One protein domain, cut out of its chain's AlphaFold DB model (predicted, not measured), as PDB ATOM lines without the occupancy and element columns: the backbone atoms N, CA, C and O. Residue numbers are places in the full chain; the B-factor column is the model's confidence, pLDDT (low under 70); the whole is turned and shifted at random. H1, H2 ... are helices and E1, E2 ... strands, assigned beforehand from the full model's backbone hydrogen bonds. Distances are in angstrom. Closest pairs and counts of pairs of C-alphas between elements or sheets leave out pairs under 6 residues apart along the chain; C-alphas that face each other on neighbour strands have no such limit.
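This is residues 116 to 203 of the 203 residues of an uncharacterized protein of Thermoplasmata archaeon (UniProt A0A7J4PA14). What shape do these atoms make? A two-stranded parallel sheet, E1 and E2, has helix H1 alongside it, and the long helix H3 crosses beyond one end of the strands like the bar of a T, joined to E2 through the short helix H2. The long loop of residues 124 to 150 fills out the body between E1 and H1 along the chain. What is the make-up? The printed part has 88 residues, with three named helices and two named strands in the order E1 H1 E2 H2 H3, and is mostly helix. It is only just compact, close to loose, with a radius of gyration of the C-alphas of 14.3 A, and flat, spanning 37 by 35 by 18 A.

Where are the strands? E1 is residues 120 to 123, 9.9 A long, beginning at C-alpha 120 (-52.597, 31.288, -20.595); E2 is residues 166 to 169, 9.6 A long. Where are the helices? H1 is residues 151 to 160, 14.2 A long, and H2 is residues 172 to 175, 5.5 A long. H3, residues 179 to 201, is 33.0 A long and ends at C-alpha 201 (-26.244, 31.299, -8.389).

How do the strands pair? E1 and E2 are parallel at 11 degrees, with N 122 and O 167 within hydrogen-bond range at 2.9 A. E1, H1 and E2 form a strand-helix-strand unit, two parallel neighbour strands with a helix between them in the chain; its crossover is right-handed. What does H3 touch? With residues 181 to 186 alone it touches H2, the closest C-alphas being those of Arg 174 and Gln 185, 6.1 A apart. H3 is apart from E1, E2 and H1. Are the helix backbones complete? In H1 and H3 every O i to N i+4 pair is within hydrogen-bond range; H2 is too short for such a pair.

How far does it reach? The C-alphas farthest apart, those of Asn 160 and Val 202, are 41.7 A apart. Is it continuous? The printed part has no cut; the link from E1 to H1, 27 residues, is long, and the other links are tight. Where is confidence low? Residues 132 to 134 and 202 to 203 are under 70; the mean pLDDT of the printed part is 89.6.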
ATOM      1  N   TYR A 116     -49.018  38.347 -25.339       96.25
ATOM      2  CA  TYR A 116     -49.343  37.351 -24.318       96.25
ATOM      3  C   TYR A 116     -50.149  37.897 -23.140       96.25
ATOM      4  O   TYR A 116     -50.523  37.101 -22.277       96.25
ATOM      5  N   SER A 117     -50.439  39.204 -23.100       96.38
ATOM      6  CA  SER A 117     -51.078  39.866 -21.953       96.38
ATOM      7  C   SER A 117     -52.344  39.142 -21.471       96.38
ATOM      8  O   SER A 117     -52.565  39.023 -20.267       96.38
ATOM      9  N   ASP A 118     -53.112  38.575 -22.406       97.00
ATOM     10  CA  ASP A 118     -54.349  37.819 -22.183       97.00
ATOM     11  C   ASP A 118     -54.269  36.380 -22.749       97.00
ATOM     12  O   ASP A 118     -55.175  35.903 -23.435       97.00
ATOM     13  N   ILE A 119     -53.156  35.670 -22.533       97.06
ATOM     14  CA  ILE A 119     -52.988  34.265 -22.956       97.06
ATOM     15  C   ILE A 119     -52.469  33.419 -21.793       97.06
ATOM     16  O   ILE A 119     -51.420  33.711 -21.221       97.06
ATOM     17  N   ALA A 120     -53.143  32.306 -21.488       95.94
ATOM     18  CA  ALA A 120     -52.597  31.288 -20.595       95.94
ATOM     19  C   ALA A 120     -51.417  30.580 -21.278       95.94
ATOM     20  O   ALA A 120     -51.618  29.724 -22.137       95.94
ATOM     21  N   TYR A 121     -50.187  30.933 -20.906       95.19
ATOM     22  CA  TYR A 121     -48.985  30.259 -21.395       95.19
ATOM     23  C   TYR A 121     -48.588  29.136 -20.445       95.19
ATOM     24  O   TYR A 121     -48.210  29.383 -19.299       95.19
ATOM     25  N   ILE A 122     -48.694  27.895 -20.905       94.81
ATOM     26  CA  ILE A 122     -48.378  26.704 -20.121       94.81
ATOM     27  C   ILE A 122     -47.231  25.986 -20.813       94.81
ATOM     28  O   ILE A 122     -47.317  25.684 -22.000       94.81
ATOM     29  N   THR A 123     -46.175  25.685 -20.066       93.56
ATOM     30  CA  THR A 123     -44.998  24.987 -20.581       93.56
ATOM     31  C   THR A 123     -44.550  23.890 -19.630       93.56
ATOM     32  O   THR A 123     -44.673  24.035 -18.413       93.56
ATOM     33  N   ASP A 124     -44.023  22.796 -20.178       93.19
ATOM     34  CA  ASP A 124     -43.361  21.743 -19.403       93.19
ATOM     35  C   ASP A 124     -41.857  22.015 -19.186       93.19
ATOM     36  O   ASP A 124     -41.125  21.127 -18.730       93.19
ATOM     37  N   THR A 125     -41.359  23.211 -19.534       89.38
ATOM     38  CA  THR A 125     -39.945  23.588 -19.418       89.38
ATOM     39  C   THR A 125     -39.391  23.377 -18.012       89.38
ATOM     40  O   THR A 125     -39.878  23.885 -17.006       89.38
ATOM     41  N   GLY A 126     -38.295  22.619 -17.939       87.56
ATOM     42  CA  GLY A 126     -37.710  22.204 -16.666       87.56
ATOM     43  C   GLY A 126     -38.459  21.045 -16.001       87.56
ATOM     44  O   GLY A 126     -38.200  20.768 -14.831       87.56
ATOM     45  N   ARG A 127     -39.338  20.358 -16.739       89.12
ATOM     46  CA  ARG A 127     -40.090  19.167 -16.327       89.12
ATOM     47  C   ARG A 127     -41.038  19.412 -15.151       89.12
ATOM     48  O   ARG A 127     -41.157  18.601 -14.236       89.12
ATOM     49  N   ASN A 128     -41.676  20.574 -15.170       90.19
ATOM     50  CA  ASN A 128     -42.688  21.021 -14.219       90.19
ATOM     51  C   ASN A 128     -43.652  21.976 -14.940       90.19
ATOM     52  O   ASN A 128     -43.385  22.359 -16.072       90.19
ATOM     53  N   TRP A 129     -44.742  22.358 -14.275       92.50
ATOM     54  CA  TRP A 129     -45.763  23.268 -14.811       92.50
ATOM     55  C   TRP A 129     -45.756  24.616 -14.086       92.50
ATOM     56  O   TRP A 129     -46.803  25.221 -13.871       92.50
ATOM     57  N   LEU A 130     -44.584  25.035 -13.611       89.44
ATOM     58  CA  LEU A 130     -44.396  26.285 -12.890       89.44
ATOM     59  C   LEU A 130     -43.536  27.219 -13.739       89.44
ATOM     60  O   LEU A 130     -42.550  26.802 -14.355       89.44
ATOM     61  N   SER A 131     -43.829  28.510 -13.658       77.62
ATOM     62  CA  SER A 131     -42.967  29.618 -14.073       77.62
ATOM     63  C   SER A 131     -41.745  29.726 -13.136       77.62
ATOM     64  O   SER A 131     -41.495  30.699 -12.431       77.62
ATOM     65  N   SER A 132     -40.972  28.643 -13.065       69.00
ATOM     66  CA  SER A 132     -39.919  28.436 -12.075       69.00
ATOM     67  C   SER A 132     -38.568  29.015 -12.497       69.00
ATOM     68  O   SER A 132     -38.296  29.281 -13.668       69.00
ATOM     69  N   LYS A 133     -37.644  29.090 -11.531       63.09
ATOM     70  CA  LYS A 133     -36.225  29.441 -11.736       63.09
ATOM     71  C   LYS A 133     -35.475  28.570 -12.758       63.09
ATOM     72  O   LYS A 133     -34.399  28.959 -13.205       63.09
ATOM     73  N   TYR A 134     -35.998  27.392 -13.109       68.31
ATOM     74  CA  TYR A 134     -35.395  26.504 -14.116       68.31
ATOM     75  C   TYR A 134     -35.682  26.950 -15.549       68.31
ATOM     76  O   TYR A 134     -35.040  26.475 -16.499       68.31
ATOM     77  N   ASN A 135     -36.642  27.855 -15.703       78.94
ATOM     78  CA  ASN A 135     -36.939  28.501 -16.951       78.94
ATOM     79  C   ASN A 135     -36.171  29.829 -17.021       78.94
ATOM     80  O   ASN A 135     -36.486  30.787 -16.320       78.94
ATOM     81  N   ILE A 136     -35.102  29.858 -17.821       76.88
ATOM     82  CA  ILE A 136     -34.223  31.033 -17.926       76.88
ATOM     83  C   ILE A 136     -34.717  31.992 -19.018       76.88
ATOM     84  O   ILE A 136     -34.686  33.202 -18.813       76.88
ATOM     85  N   ARG A 137     -35.163  31.464 -20.166       84.19
ATOM     86  CA  ARG A 137     -35.431  32.245 -21.393       84.19
ATOM     87  C   ARG A 137     -36.817  32.035 -21.995       84.19
ATOM     88  O   ARG A 137     -37.254  32.867 -22.774       84.19
ATOM     89  N   ASP A 138     -37.490  30.949 -21.651       85.25
ATOM     90  CA  ASP A 138     -38.806  30.594 -22.173       85.25
ATOM     91  C   ASP A 138     -39.884  31.251 -21.290       85.25
ATOM     92  O   ASP A 138     -40.559  30.628 -20.477       85.25
ATOM     93  N   LYS A 139     -39.944  32.582 -21.352       87.31
ATOM     94  CA  LYS A 139     -40.846  33.407 -20.545       87.31
ATOM     95  C   LYS A 139     -41.614  34.359 -21.439       87.31
ATOM     96  O   LYS A 139     -41.058  34.892 -22.397       87.31
ATOM     97  N   VAL A 140     -42.856  34.611 -21.056       90.88
ATOM     98  CA  VAL A 140     -43.745  35.579 -21.695       90.88
ATOM     99  C   VAL A 140     -44.339  36.496 -20.632       90.88
ATOM    100  O   VAL A 140     -44.427  36.111 -19.464       90.88
ATOM    101  N   ASP A 141     -44.726  37.702 -21.032       91.75
ATOM    102  CA  ASP A 141     -45.433  38.638 -20.159       91.75
ATOM    103  C   ASP A 141     -46.943  38.417 -20.310       91.75
ATOM    104  O   ASP A 141     -47.559  38.885 -21.264       91.75
ATOM    105  N   SER A 142     -47.509  37.610 -19.413       93.00
ATOM    106  CA  SER A 142     -48.936  37.289 -19.377       93.00
ATOM    107  C   SER A 142     -49.530  37.661 -18.028       93.00
ATOM    108  O   SER A 142     -48.957  37.371 -16.975       93.00
ATOM    109  N   HIS A 143     -50.717  38.266 -18.044       93.56
ATOM    110  CA  HIS A 143     -51.482  38.549 -16.831       93.56
ATOM    111  C   HIS A 143     -52.281  37.324 -16.351       93.56
ATOM    112  O   HIS A 143     -52.831  37.329 -15.244       93.56
ATOM    113  N   VAL A 144     -52.314  36.250 -17.147       93.06
ATOM    114  CA  VAL A 144     -52.976  34.986 -16.823       93.06
ATOM    115  C   VAL A 144     -51.998  34.072 -16.087       93.06
ATOM    116  O   VAL A 144     -51.015  33.595 -16.648       93.06
ATOM    117  N   LYS A 145     -52.275  33.790 -14.811       90.50
ATOM    118  CA  LYS A 145     -51.409  32.941 -13.977       90.50
ATOM    119  C   LYS A 145     -51.568  31.460 -14.327       90.50
ATOM    120  O   LYS A 145     -52.674  30.929 -14.261       90.50
ATOM    121  N   THR A 146     -50.457  30.788 -14.611       90.44
ATOM    122  CA  THR A 146     -50.424  29.390 -15.087       90.44
ATOM    123  C   THR A 146     -49.480  28.484 -14.289       90.44
ATOM    124  O   THR A 146     -48.908  27.536 -14.823       90.44
ATOM    125  N   ASP A 147     -49.341  28.730 -12.986       92.50
ATOM    126  CA  ASP A 147     -48.511  27.906 -12.102       92.50
ATOM    127  C   ASP A 147     -49.284  26.717 -11.520       92.50
ATOM    128  O   ASP A 147     -50.119  26.863 -10.622       92.50
ATOM    129  N   PHE A 148     -48.955  25.511 -11.981       93.50
ATOM    130  CA  PHE A 148     -49.561  24.275 -11.496       93.50
ATOM    131  C   PHE A 148     -48.544  23.414 -10.745       93.50
ATOM    132  O   PHE A 148     -47.511  23.007 -11.271       93.50
ATOM    133  N   LEU A 149     -48.873  23.062  -9.500       91.56
ATOM    134  CA  LEU A 149     -47.995  22.246  -8.648       91.56
ATOM    135  C   LEU A 149     -47.729  20.843  -9.213       91.56
ATOM    136  O   LEU A 149     -46.724  20.222  -8.878       91.56
ATOM    137  N   ASN A 150     -48.645  20.312 -10.024       91.50
ATOM    138  CA  ASN A 150     -48.537  18.996 -10.647       91.50
ATOM    139  C   ASN A 150     -49.529  18.855 -11.813       91.50
ATOM    140  O   ASN A 150     -50.408  19.696 -12.015       91.50
ATOM    141  N   GLY A 151     -49.412  17.744 -12.548       91.94
ATOM    142  CA  GLY A 151     -50.287  17.438 -13.682       91.94
ATOM    143  C   GLY A 151     -51.768  17.309 -13.314       91.94
ATOM    144  O   GLY A 151     -52.616  17.625 -14.138       91.94
ATOM    145  N   ARG A 152     -52.106  16.926 -12.071       94.81
ATOM    146  CA  ARG A 152     -53.507  16.865 -11.621       94.81
ATOM    147  C   ARG A 152     -54.123  18.260 -11.526       94.81
ATOM    148  O   ARG A 152     -55.227  18.454 -12.010       94.81
ATOM    149  N   LYS A 153     -53.401  19.237 -10.969       95.19
ATOM    150  CA  LYS A 153     -53.862  20.635 -10.915       95.19
ATOM    151  C   LYS A 153     -53.990  21.259 -12.303       95.19
ATOM    152  O   LYS A 153     -54.968  21.958 -12.548       95.19
ATOM    153  N   LEU A 154     -53.052  20.964 -13.203       95.62
ATOM    154  CA  LEU A 154     -53.154  21.366 -14.607       95.62
ATOM    155  C   LEU A 154     -54.395  20.750 -15.273       95.62
ATOM    156  O   LEU A 154     -55.175  21.461 -15.899       95.62
ATOM    157  N   TYR A 155     -54.619  19.446 -15.093       95.56
ATOM    158  CA  TYR A 155     -55.804  18.761 -15.610       95.56
ATOM    159  C   TYR A 155     -57.105  19.372 -15.072       95.56
ATOM    160  O   TYR A 155     -58.016  19.649 -15.847       95.56
ATOM    161  N   ASP A 156     -57.181  19.630 -13.763       95.75
ATOM    162  CA  ASP A 156     -58.360  20.237 -13.140       95.75
ATOM    163  C   ASP A 156     -58.640  21.643 -13.717       95.75
ATOM    164  O   ASP A 156     -59.803  21.992 -13.929       95.75
ATOM    165  N   PHE A 157     -57.601  22.438 -14.011       94.75
ATOM    166  CA  PHE A 157     -57.734  23.736 -14.684       94.75
ATOM    167  C   PHE A 157     -58.287  23.587 -16.105       94.75
ATOM    168  O   PHE A 157     -59.303  24.201 -16.433       94.75
ATOM    169  N   LEU A 158     -57.672  22.718 -16.915       94.75
ATOM    170  CA  LEU A 158     -58.081  22.477 -18.302       94.75
ATOM    171  C   LEU A 158     -59.510  21.926 -18.402       94.75
ATOM    172  O   LEU A 158     -60.222  22.220 -19.359       94.75
ATOM    173  N   ARG A 159     -59.937  21.125 -17.420       95.69
ATOM    174  CA  ARG A 159     -61.248  20.469 -17.423       95.69
ATOM    175  C   ARG A 159     -62.388  21.379 -16.976       95.69
ATOM    176  O   ARG A 159     -63.482  21.247 -17.519       95.69
ATOM    177  N   ASN A 160     -62.168  22.220 -15.968       94.50
ATOM    178  CA  ASN A 160     -63.268  22.901 -15.278       94.50
ATOM    179  C   ASN A 160     -63.469  24.351 -15.724       94.50
ATOM    180  O   ASN A 160     -64.609  24.783 -15.854       94.50
ATOM    181  N   ASN A 161     -62.390  25.112 -15.916       88.69
ATOM    182  CA  ASN A 161     -62.482  26.521 -16.297       88.69
ATOM    183  C   ASN A 161     -61.185  26.978 -16.987       88.69
ATOM    184  O   ASN A 161     -60.422  27.758 -16.403       88.69
ATOM    185  N   PRO A 162     -60.879  26.448 -18.186       94.12
ATOM    186  CA  PRO A 162     -59.699  26.869 -18.920       94.12
ATOM    187  C   PRO A 162     -59.835  28.332 -19.347       94.12
ATOM    188  O   PRO A 162     -60.921  28.804 -19.687       94.12
ATOM    189  N   HIS A 163     -58.710  29.040 -19.392       95.94
ATOM    190  CA  HIS A 163     -58.669  30.344 -20.046       95.94
ATOM    191  C   HIS A 163     -59.031  30.185 -21.537       95.94
ATOM    192  O   HIS A 163     -58.538  29.249 -22.169       95.94
ATOM    193  N   PRO A 164     -59.846  31.078 -22.133       95.25
ATOM    194  CA  PRO A 164     -60.302  30.929 -23.520       95.25
ATOM    195  C   PRO A 164     -59.171  31.002 -24.554       95.25
ATOM    196  O   PRO A 164     -59.302  30.461 -25.650       95.25
ATOM    197  N   LYS A 165     -58.060  31.667 -24.218       96.25
ATOM    198  CA  LYS A 165     -56.843  31.734 -25.037       96.25
ATOM    199  C   LYS A 165     -55.703  31.054 -24.302       96.25
ATOM    200  O   LYS A 165     -55.353  31.473 -23.196       96.25
ATOM    201  N   LEU A 166     -55.127  30.026 -24.909       95.31
ATOM    202  CA  LEU A 166     -54.108  29.203 -24.277       95.31
ATOM    203  C   LEU A 166     -53.050  28.801 -25.299       95.31
ATOM    204  O   LEU A 166     -53.377  28.399 -26.413       95.31
ATOM    205  N   ILE A 167     -51.787  28.885 -24.894       95.56
ATOM    206  CA  ILE A 167     -50.665  28.271 -25.599       95.56
ATOM    207  C   ILE A 167     -50.118  27.179 -24.693       95.56
ATOM    208  O   ILE A 167     -49.731  27.442 -23.555       95.56
ATOM    209  N   PHE A 168     -50.113  25.949 -25.210       94.62
ATOM    210  CA  PHE A 168     -49.568  24.794 -24.513       94.62
ATOM    211  C   PHE A 168     -48.286  24.344 -25.203       94.62
ATOM    212  O   PHE A 168     -48.316  23.690 -26.243       94.62
ATOM    213  N   GLN A 169     -47.152  24.734 -24.642       94.44
ATOM    214  CA  GLN A 169     -45.840  24.404 -25.168       94.44
ATOM    215  C   GLN A 169     -45.319  23.135 -24.487       94.44
ATOM    216  O   GLN A 169     -45.080  23.100 -23.281       94.44
ATOM    217  N   VAL A 170     -45.134  22.076 -25.268       93.25
ATOM    218  CA  VAL A 170     -44.756  20.757 -24.752       93.25
ATOM    219  C   VAL A 170     -43.530  20.245 -25.495       93.25
ATOM    220  O   VAL A 170     -43.398  20.458 -26.699       93.25
ATOM    221  N   HIS A 171     -42.639  19.560 -24.778       92.81
ATOM    222  CA  HIS A 171     -41.486  18.871 -25.351       92.81
ATOM    223  C   HIS A 171     -41.814  17.375 -25.481       92.81
ATOM    224  O   HIS A 171     -41.826  16.671 -24.463       92.81
ATOM    225  N   PRO A 172     -42.117  16.858 -26.690       91.00
ATOM    226  CA  PRO A 172     -42.594  15.485 -26.869       91.00
ATOM    227  C   PRO A 172     -41.661  14.424 -26.272       91.00
ATOM    228  O   PRO A 172     -42.130  13.424 -25.730       91.00
ATOM    229  N   GLU A 173     -40.347  14.653 -26.315       89.31
ATOM    230  CA  GLU A 173     -39.324  13.751 -25.786       89.31
ATOM    231  C   GLU A 173     -39.445  13.511 -24.273       89.31
ATOM    232  O   GLU A 173     -39.071  12.446 -23.783       89.31
ATOM    233  N   ARG A 174     -40.017  14.460 -23.515       91.88
ATOM    234  CA  ARG A 174     -40.219  14.319 -22.061       91.88
ATOM    235  C   ARG A 174     -41.346  13.363 -21.697       91.88
ATOM    236  O   ARG A 174     -41.411  12.920 -20.551       91.88
ATOM    237  N   TRP A 175     -42.210  13.053 -22.659       91.44
ATOM    238  CA  TRP A 175     -43.428  12.267 -22.484       91.44
ATOM    239  C   TRP A 175     -43.426  11.035 -23.390       91.44
ATOM    240  O   TRP A 175     -44.480  10.599 -23.854       91.44
ATOM    241  N   SER A 176     -42.235  10.487 -23.665       90.50
ATOM    242  CA  SER A 176     -42.106   9.245 -24.424       90.50
ATOM    243  C   SER A 176     -42.903   8.119 -23.750       90.50
ATOM    244  O   SER A 176     -42.786   7.949 -22.535       90.50
ATOM    245  N   PRO A 177     -43.689   7.329 -24.509       89.81
ATOM    246  CA  PRO A 177     -44.345   6.134 -23.983       89.81
ATOM    247  C   PRO A 177     -43.358   4.975 -23.765       89.81
ATOM    248  O   PRO A 177     -43.742   3.947 -23.218       89.81
ATOM    249  N   ASN A 178     -42.108   5.109 -24.223       94.50
ATOM    250  CA  ASN A 178     -41.048   4.147 -23.962       94.50
ATOM    251  C   ASN A 178     -40.376   4.464 -22.618       94.50
ATOM    252  O   ASN A 178     -39.806   5.544 -22.446       94.50
ATOM    253  N   ASP A 179     -40.404   3.504 -21.692       93.75
ATOM    254  CA  ASP A 179     -39.868   3.674 -20.337       93.75
ATOM    255  C   ASP A 179     -38.377   4.040 -20.318       93.75
ATOM    256  O   ASP A 179     -37.950   4.876 -19.520       93.75
ATOM    257  N   ILE A 180     -37.576   3.448 -21.210       93.94
ATOM    258  CA  ILE A 180     -36.131   3.696 -21.278       93.94
ATOM    259  C   ILE A 180     -35.877   5.134 -21.730       93.94
ATOM    260  O   ILE A 180     -35.155   5.865 -21.050       93.94
ATOM    261  N   ASP A 181     -36.504   5.567 -22.824       92.25
ATOM    262  CA  ASP A 181     -36.367   6.938 -23.329       92.25
ATOM    263  C   ASP A 181     -36.849   7.959 -22.294       92.25
ATOM    264  O   ASP A 181     -36.191   8.974 -22.050       92.25
ATOM    265  N   PHE A 182     -37.969   7.670 -21.627       93.25
ATOM    266  CA  PHE A 182     -38.522   8.526 -20.584       93.25
ATOM    267  C   PHE A 182     -37.552   8.704 -19.407       93.25
ATOM    268  O   PHE A 182     -37.361   9.835 -18.927       93.25
ATOM    269  N   ILE A 183     -36.932   7.611 -18.946       94.38
ATOM    270  CA  ILE A 183     -35.946   7.613 -17.857       94.38
ATOM    271  C   ILE A 183     -34.661   8.326 -18.291       94.38
ATOM    272  O   ILE A 183     -34.153   9.165 -17.544       94.38
ATOM    273  N   LEU A 184     -34.148   8.057 -19.493       93.69
ATOM    274  CA  LEU A 184     -32.957   8.732 -20.016       93.69
ATOM    275  C   LEU A 184     -33.180  10.245 -20.105       93.69
ATOM    276  O   LEU A 184     -32.373  11.022 -19.583       93.69
ATOM    277  N   GLN A 185     -34.317  10.670 -20.659       94.44
ATOM    278  CA  GLN A 185     -34.678  12.082 -20.711       94.44
ATOM    279  C   GLN A 185     -34.843  12.672 -19.300       94.44
ATOM    280  O   GLN A 185     -34.500  13.831 -19.074       94.44
ATOM    281  N   LEU A 186     -35.319  11.894 -18.316       93.44
ATOM    282  CA  LEU A 186     -35.414  12.319 -16.906       93.44
ATOM    283  C   LEU A 186     -34.057  12.620 -16.301       93.44
ATOM    284  O   LEU A 186     -33.903  13.639 -15.622       93.44
ATOM    285  N   CYS A 187     -33.074  11.768 -16.558       93.38
ATOM    286  CA  CYS A 187     -31.705  12.000 -16.130       93.38
ATOM    287  C   CYS A 187     -31.119  13.259 -16.790       93.38
ATOM    288  O   CYS A 187     -30.557  14.102 -16.087       93.38
ATOM    289  N   ILE A 188     -31.312  13.431 -18.104       91.44
ATOM    290  CA  ILE A 188     -30.833  14.601 -18.862       91.44
ATOM    291  C   ILE A 188     -31.462  15.900 -18.339       91.44
ATOM    292  O   ILE A 188     -30.744  16.871 -18.072       91.44
ATOM    293  N   ASP A 189     -32.782  15.929 -18.143       90.56
ATOM    294  CA  ASP A 189     -33.494  17.109 -17.644       90.56
ATOM    295  C   ASP A 189     -33.033  17.477 -16.225       90.56
ATOM    296  O   ASP A 189     -32.771  18.649 -15.944       90.56
ATOM    297  N   LYS A 190     -32.880  16.485 -15.334       90.88
ATOM    298  CA  LYS A 190     -32.376  16.700 -13.966       90.88
ATOM    299  C   LYS A 190     -30.962  17.280 -13.969       90.88
ATOM    300  O   LYS A 190     -30.722  18.268 -13.274       90.88
ATOM    301  N   GLY A 191     -30.058  16.717 -14.770       90.31
ATOM    302  CA  GLY A 191     -28.689  17.219 -14.911       90.31
ATOM    303  C   GLY A 191     -28.651  18.646 -15.463       90.31
ATOM    304  O   GLY A 191     -28.011  19.527 -14.888       90.31
ATOM    305  N   THR A 192     -29.415  18.916 -16.523       87.12
ATOM    306  CA  THR A 192     -29.499  20.253 -17.128       87.12
ATOM    307  C   THR A 192     -30.061  21.275 -16.138       87.12
ATOM    308  O   THR A 192     -29.523  22.373 -16.005       87.12
ATOM    309  N   ASN A 193     -31.122  20.931 -15.405       87.69
ATOM    310  CA  ASN A 193     -31.716  21.813 -14.402       87.69
ATOM    311  C   ASN A 193     -30.769  22.093 -13.231       87.69
ATOM    312  O   ASN A 193     -30.745  23.219 -12.737       87.69
ATOM    313  N   PHE A 194     -29.967  21.111 -12.813       87.50
ATOM    314  CA  PHE A 194     -28.924  21.321 -11.811       87.50
ATOM    315  C   PHE A 194     -27.870  22.329 -12.295       87.50
ATOM    316  O   PHE A 194     -27.581  23.294 -11.592       87.50
ATOM    317  N   LEU A 195     -27.373  22.186 -13.528       86.56
ATOM    318  CA  LEU A 195     -26.417  23.138 -14.111       86.56
ATOM    319  C   LEU A 195     -26.993  24.556 -14.226       86.56
ATOM    320  O   LEU A 195     -26.307  25.529 -13.914       86.56
ATOM    321  N   LYS A 196     -28.268  24.690 -14.612       84.94
ATOM    322  CA  LYS A 196     -28.962  25.990 -14.638       84.94
ATOM    323  C   LYS A 196     -28.983  26.669 -13.265       84.94
ATOM    324  O   LYS A 196     -28.840  27.887 -13.203       84.94
ATOM    325  N   LEU A 197     -29.151  25.911 -12.177       84.25
ATOM    326  CA  LEU A 197     -29.108  26.472 -10.821       84.25
ATOM    327  C   LEU A 197     -27.734  27.039 -10.486       84.25
ATOM    328  O   LEU A 197     -27.668  28.127  -9.924       84.25
ATOM    329  N   LEU A 198     -26.663  26.332 -10.849       84.50
ATOM    330  CA  LEU A 198     -25.300  26.813 -10.629       84.50
ATOM    331  C   LEU A 198     -25.038  28.103 -11.410       84.50
ATOM    332  O   LEU A 198     -24.520  29.060 -10.846       84.50
ATOM    333  N   ILE A 199     -25.463  28.165 -12.675       79.81
ATOM    334  CA  ILE A 199     -25.325  29.374 -13.504       79.81
ATOM    335  C   ILE A 199     -26.091  30.555 -12.895       79.81
ATOM    336  O   ILE A 199     -25.573  31.668 -12.869       79.81
ATOM    337  N   ASN A 200     -27.307  30.326 -12.393       74.50
ATOM    338  CA  ASN A 200     -28.114  31.377 -11.768       74.50
ATOM    339  C   ASN A 200     -27.609  31.789 -10.378       74.50
ATOM    340  O   ASN A 200     -27.965  32.864  -9.925       74.50
ATOM    341  N   ALA A 201     -26.822  30.957  -9.691       74.81
ATOM    342  CA  ALA A 201     -26.244  31.299  -8.389       74.81
ATOM    343  C   ALA A 201     -24.995  32.195  -8.498       74.81
ATOM    344  O   ALA A 201     -24.574  32.771  -7.500       74.81
ATOM    345  N   VAL A 202     -24.390  32.278  -9.687       69.56
ATOM    346  CA  VAL A 202     -23.161  33.048  -9.960       69.56
ATOM    347  C   VAL A 202     -23.465  34.392 -10.651       69.56
ATOM    348  O   VAL A 202     -22.567  35.217 -10.805       69.56
ATOM    349  N   LYS A 203     -24.717  34.622 -11.063       57.81
ATOM    350  CA  LYS A 203     -25.205  35.886 -11.635       57.81
ATOM    351  C   LYS A 203     -25.894  36.730 -10.577       57.81
ATOM    352  O   LYS A 203     -25.737  37.965 -10.660       57.81
TER     353      LYS A 203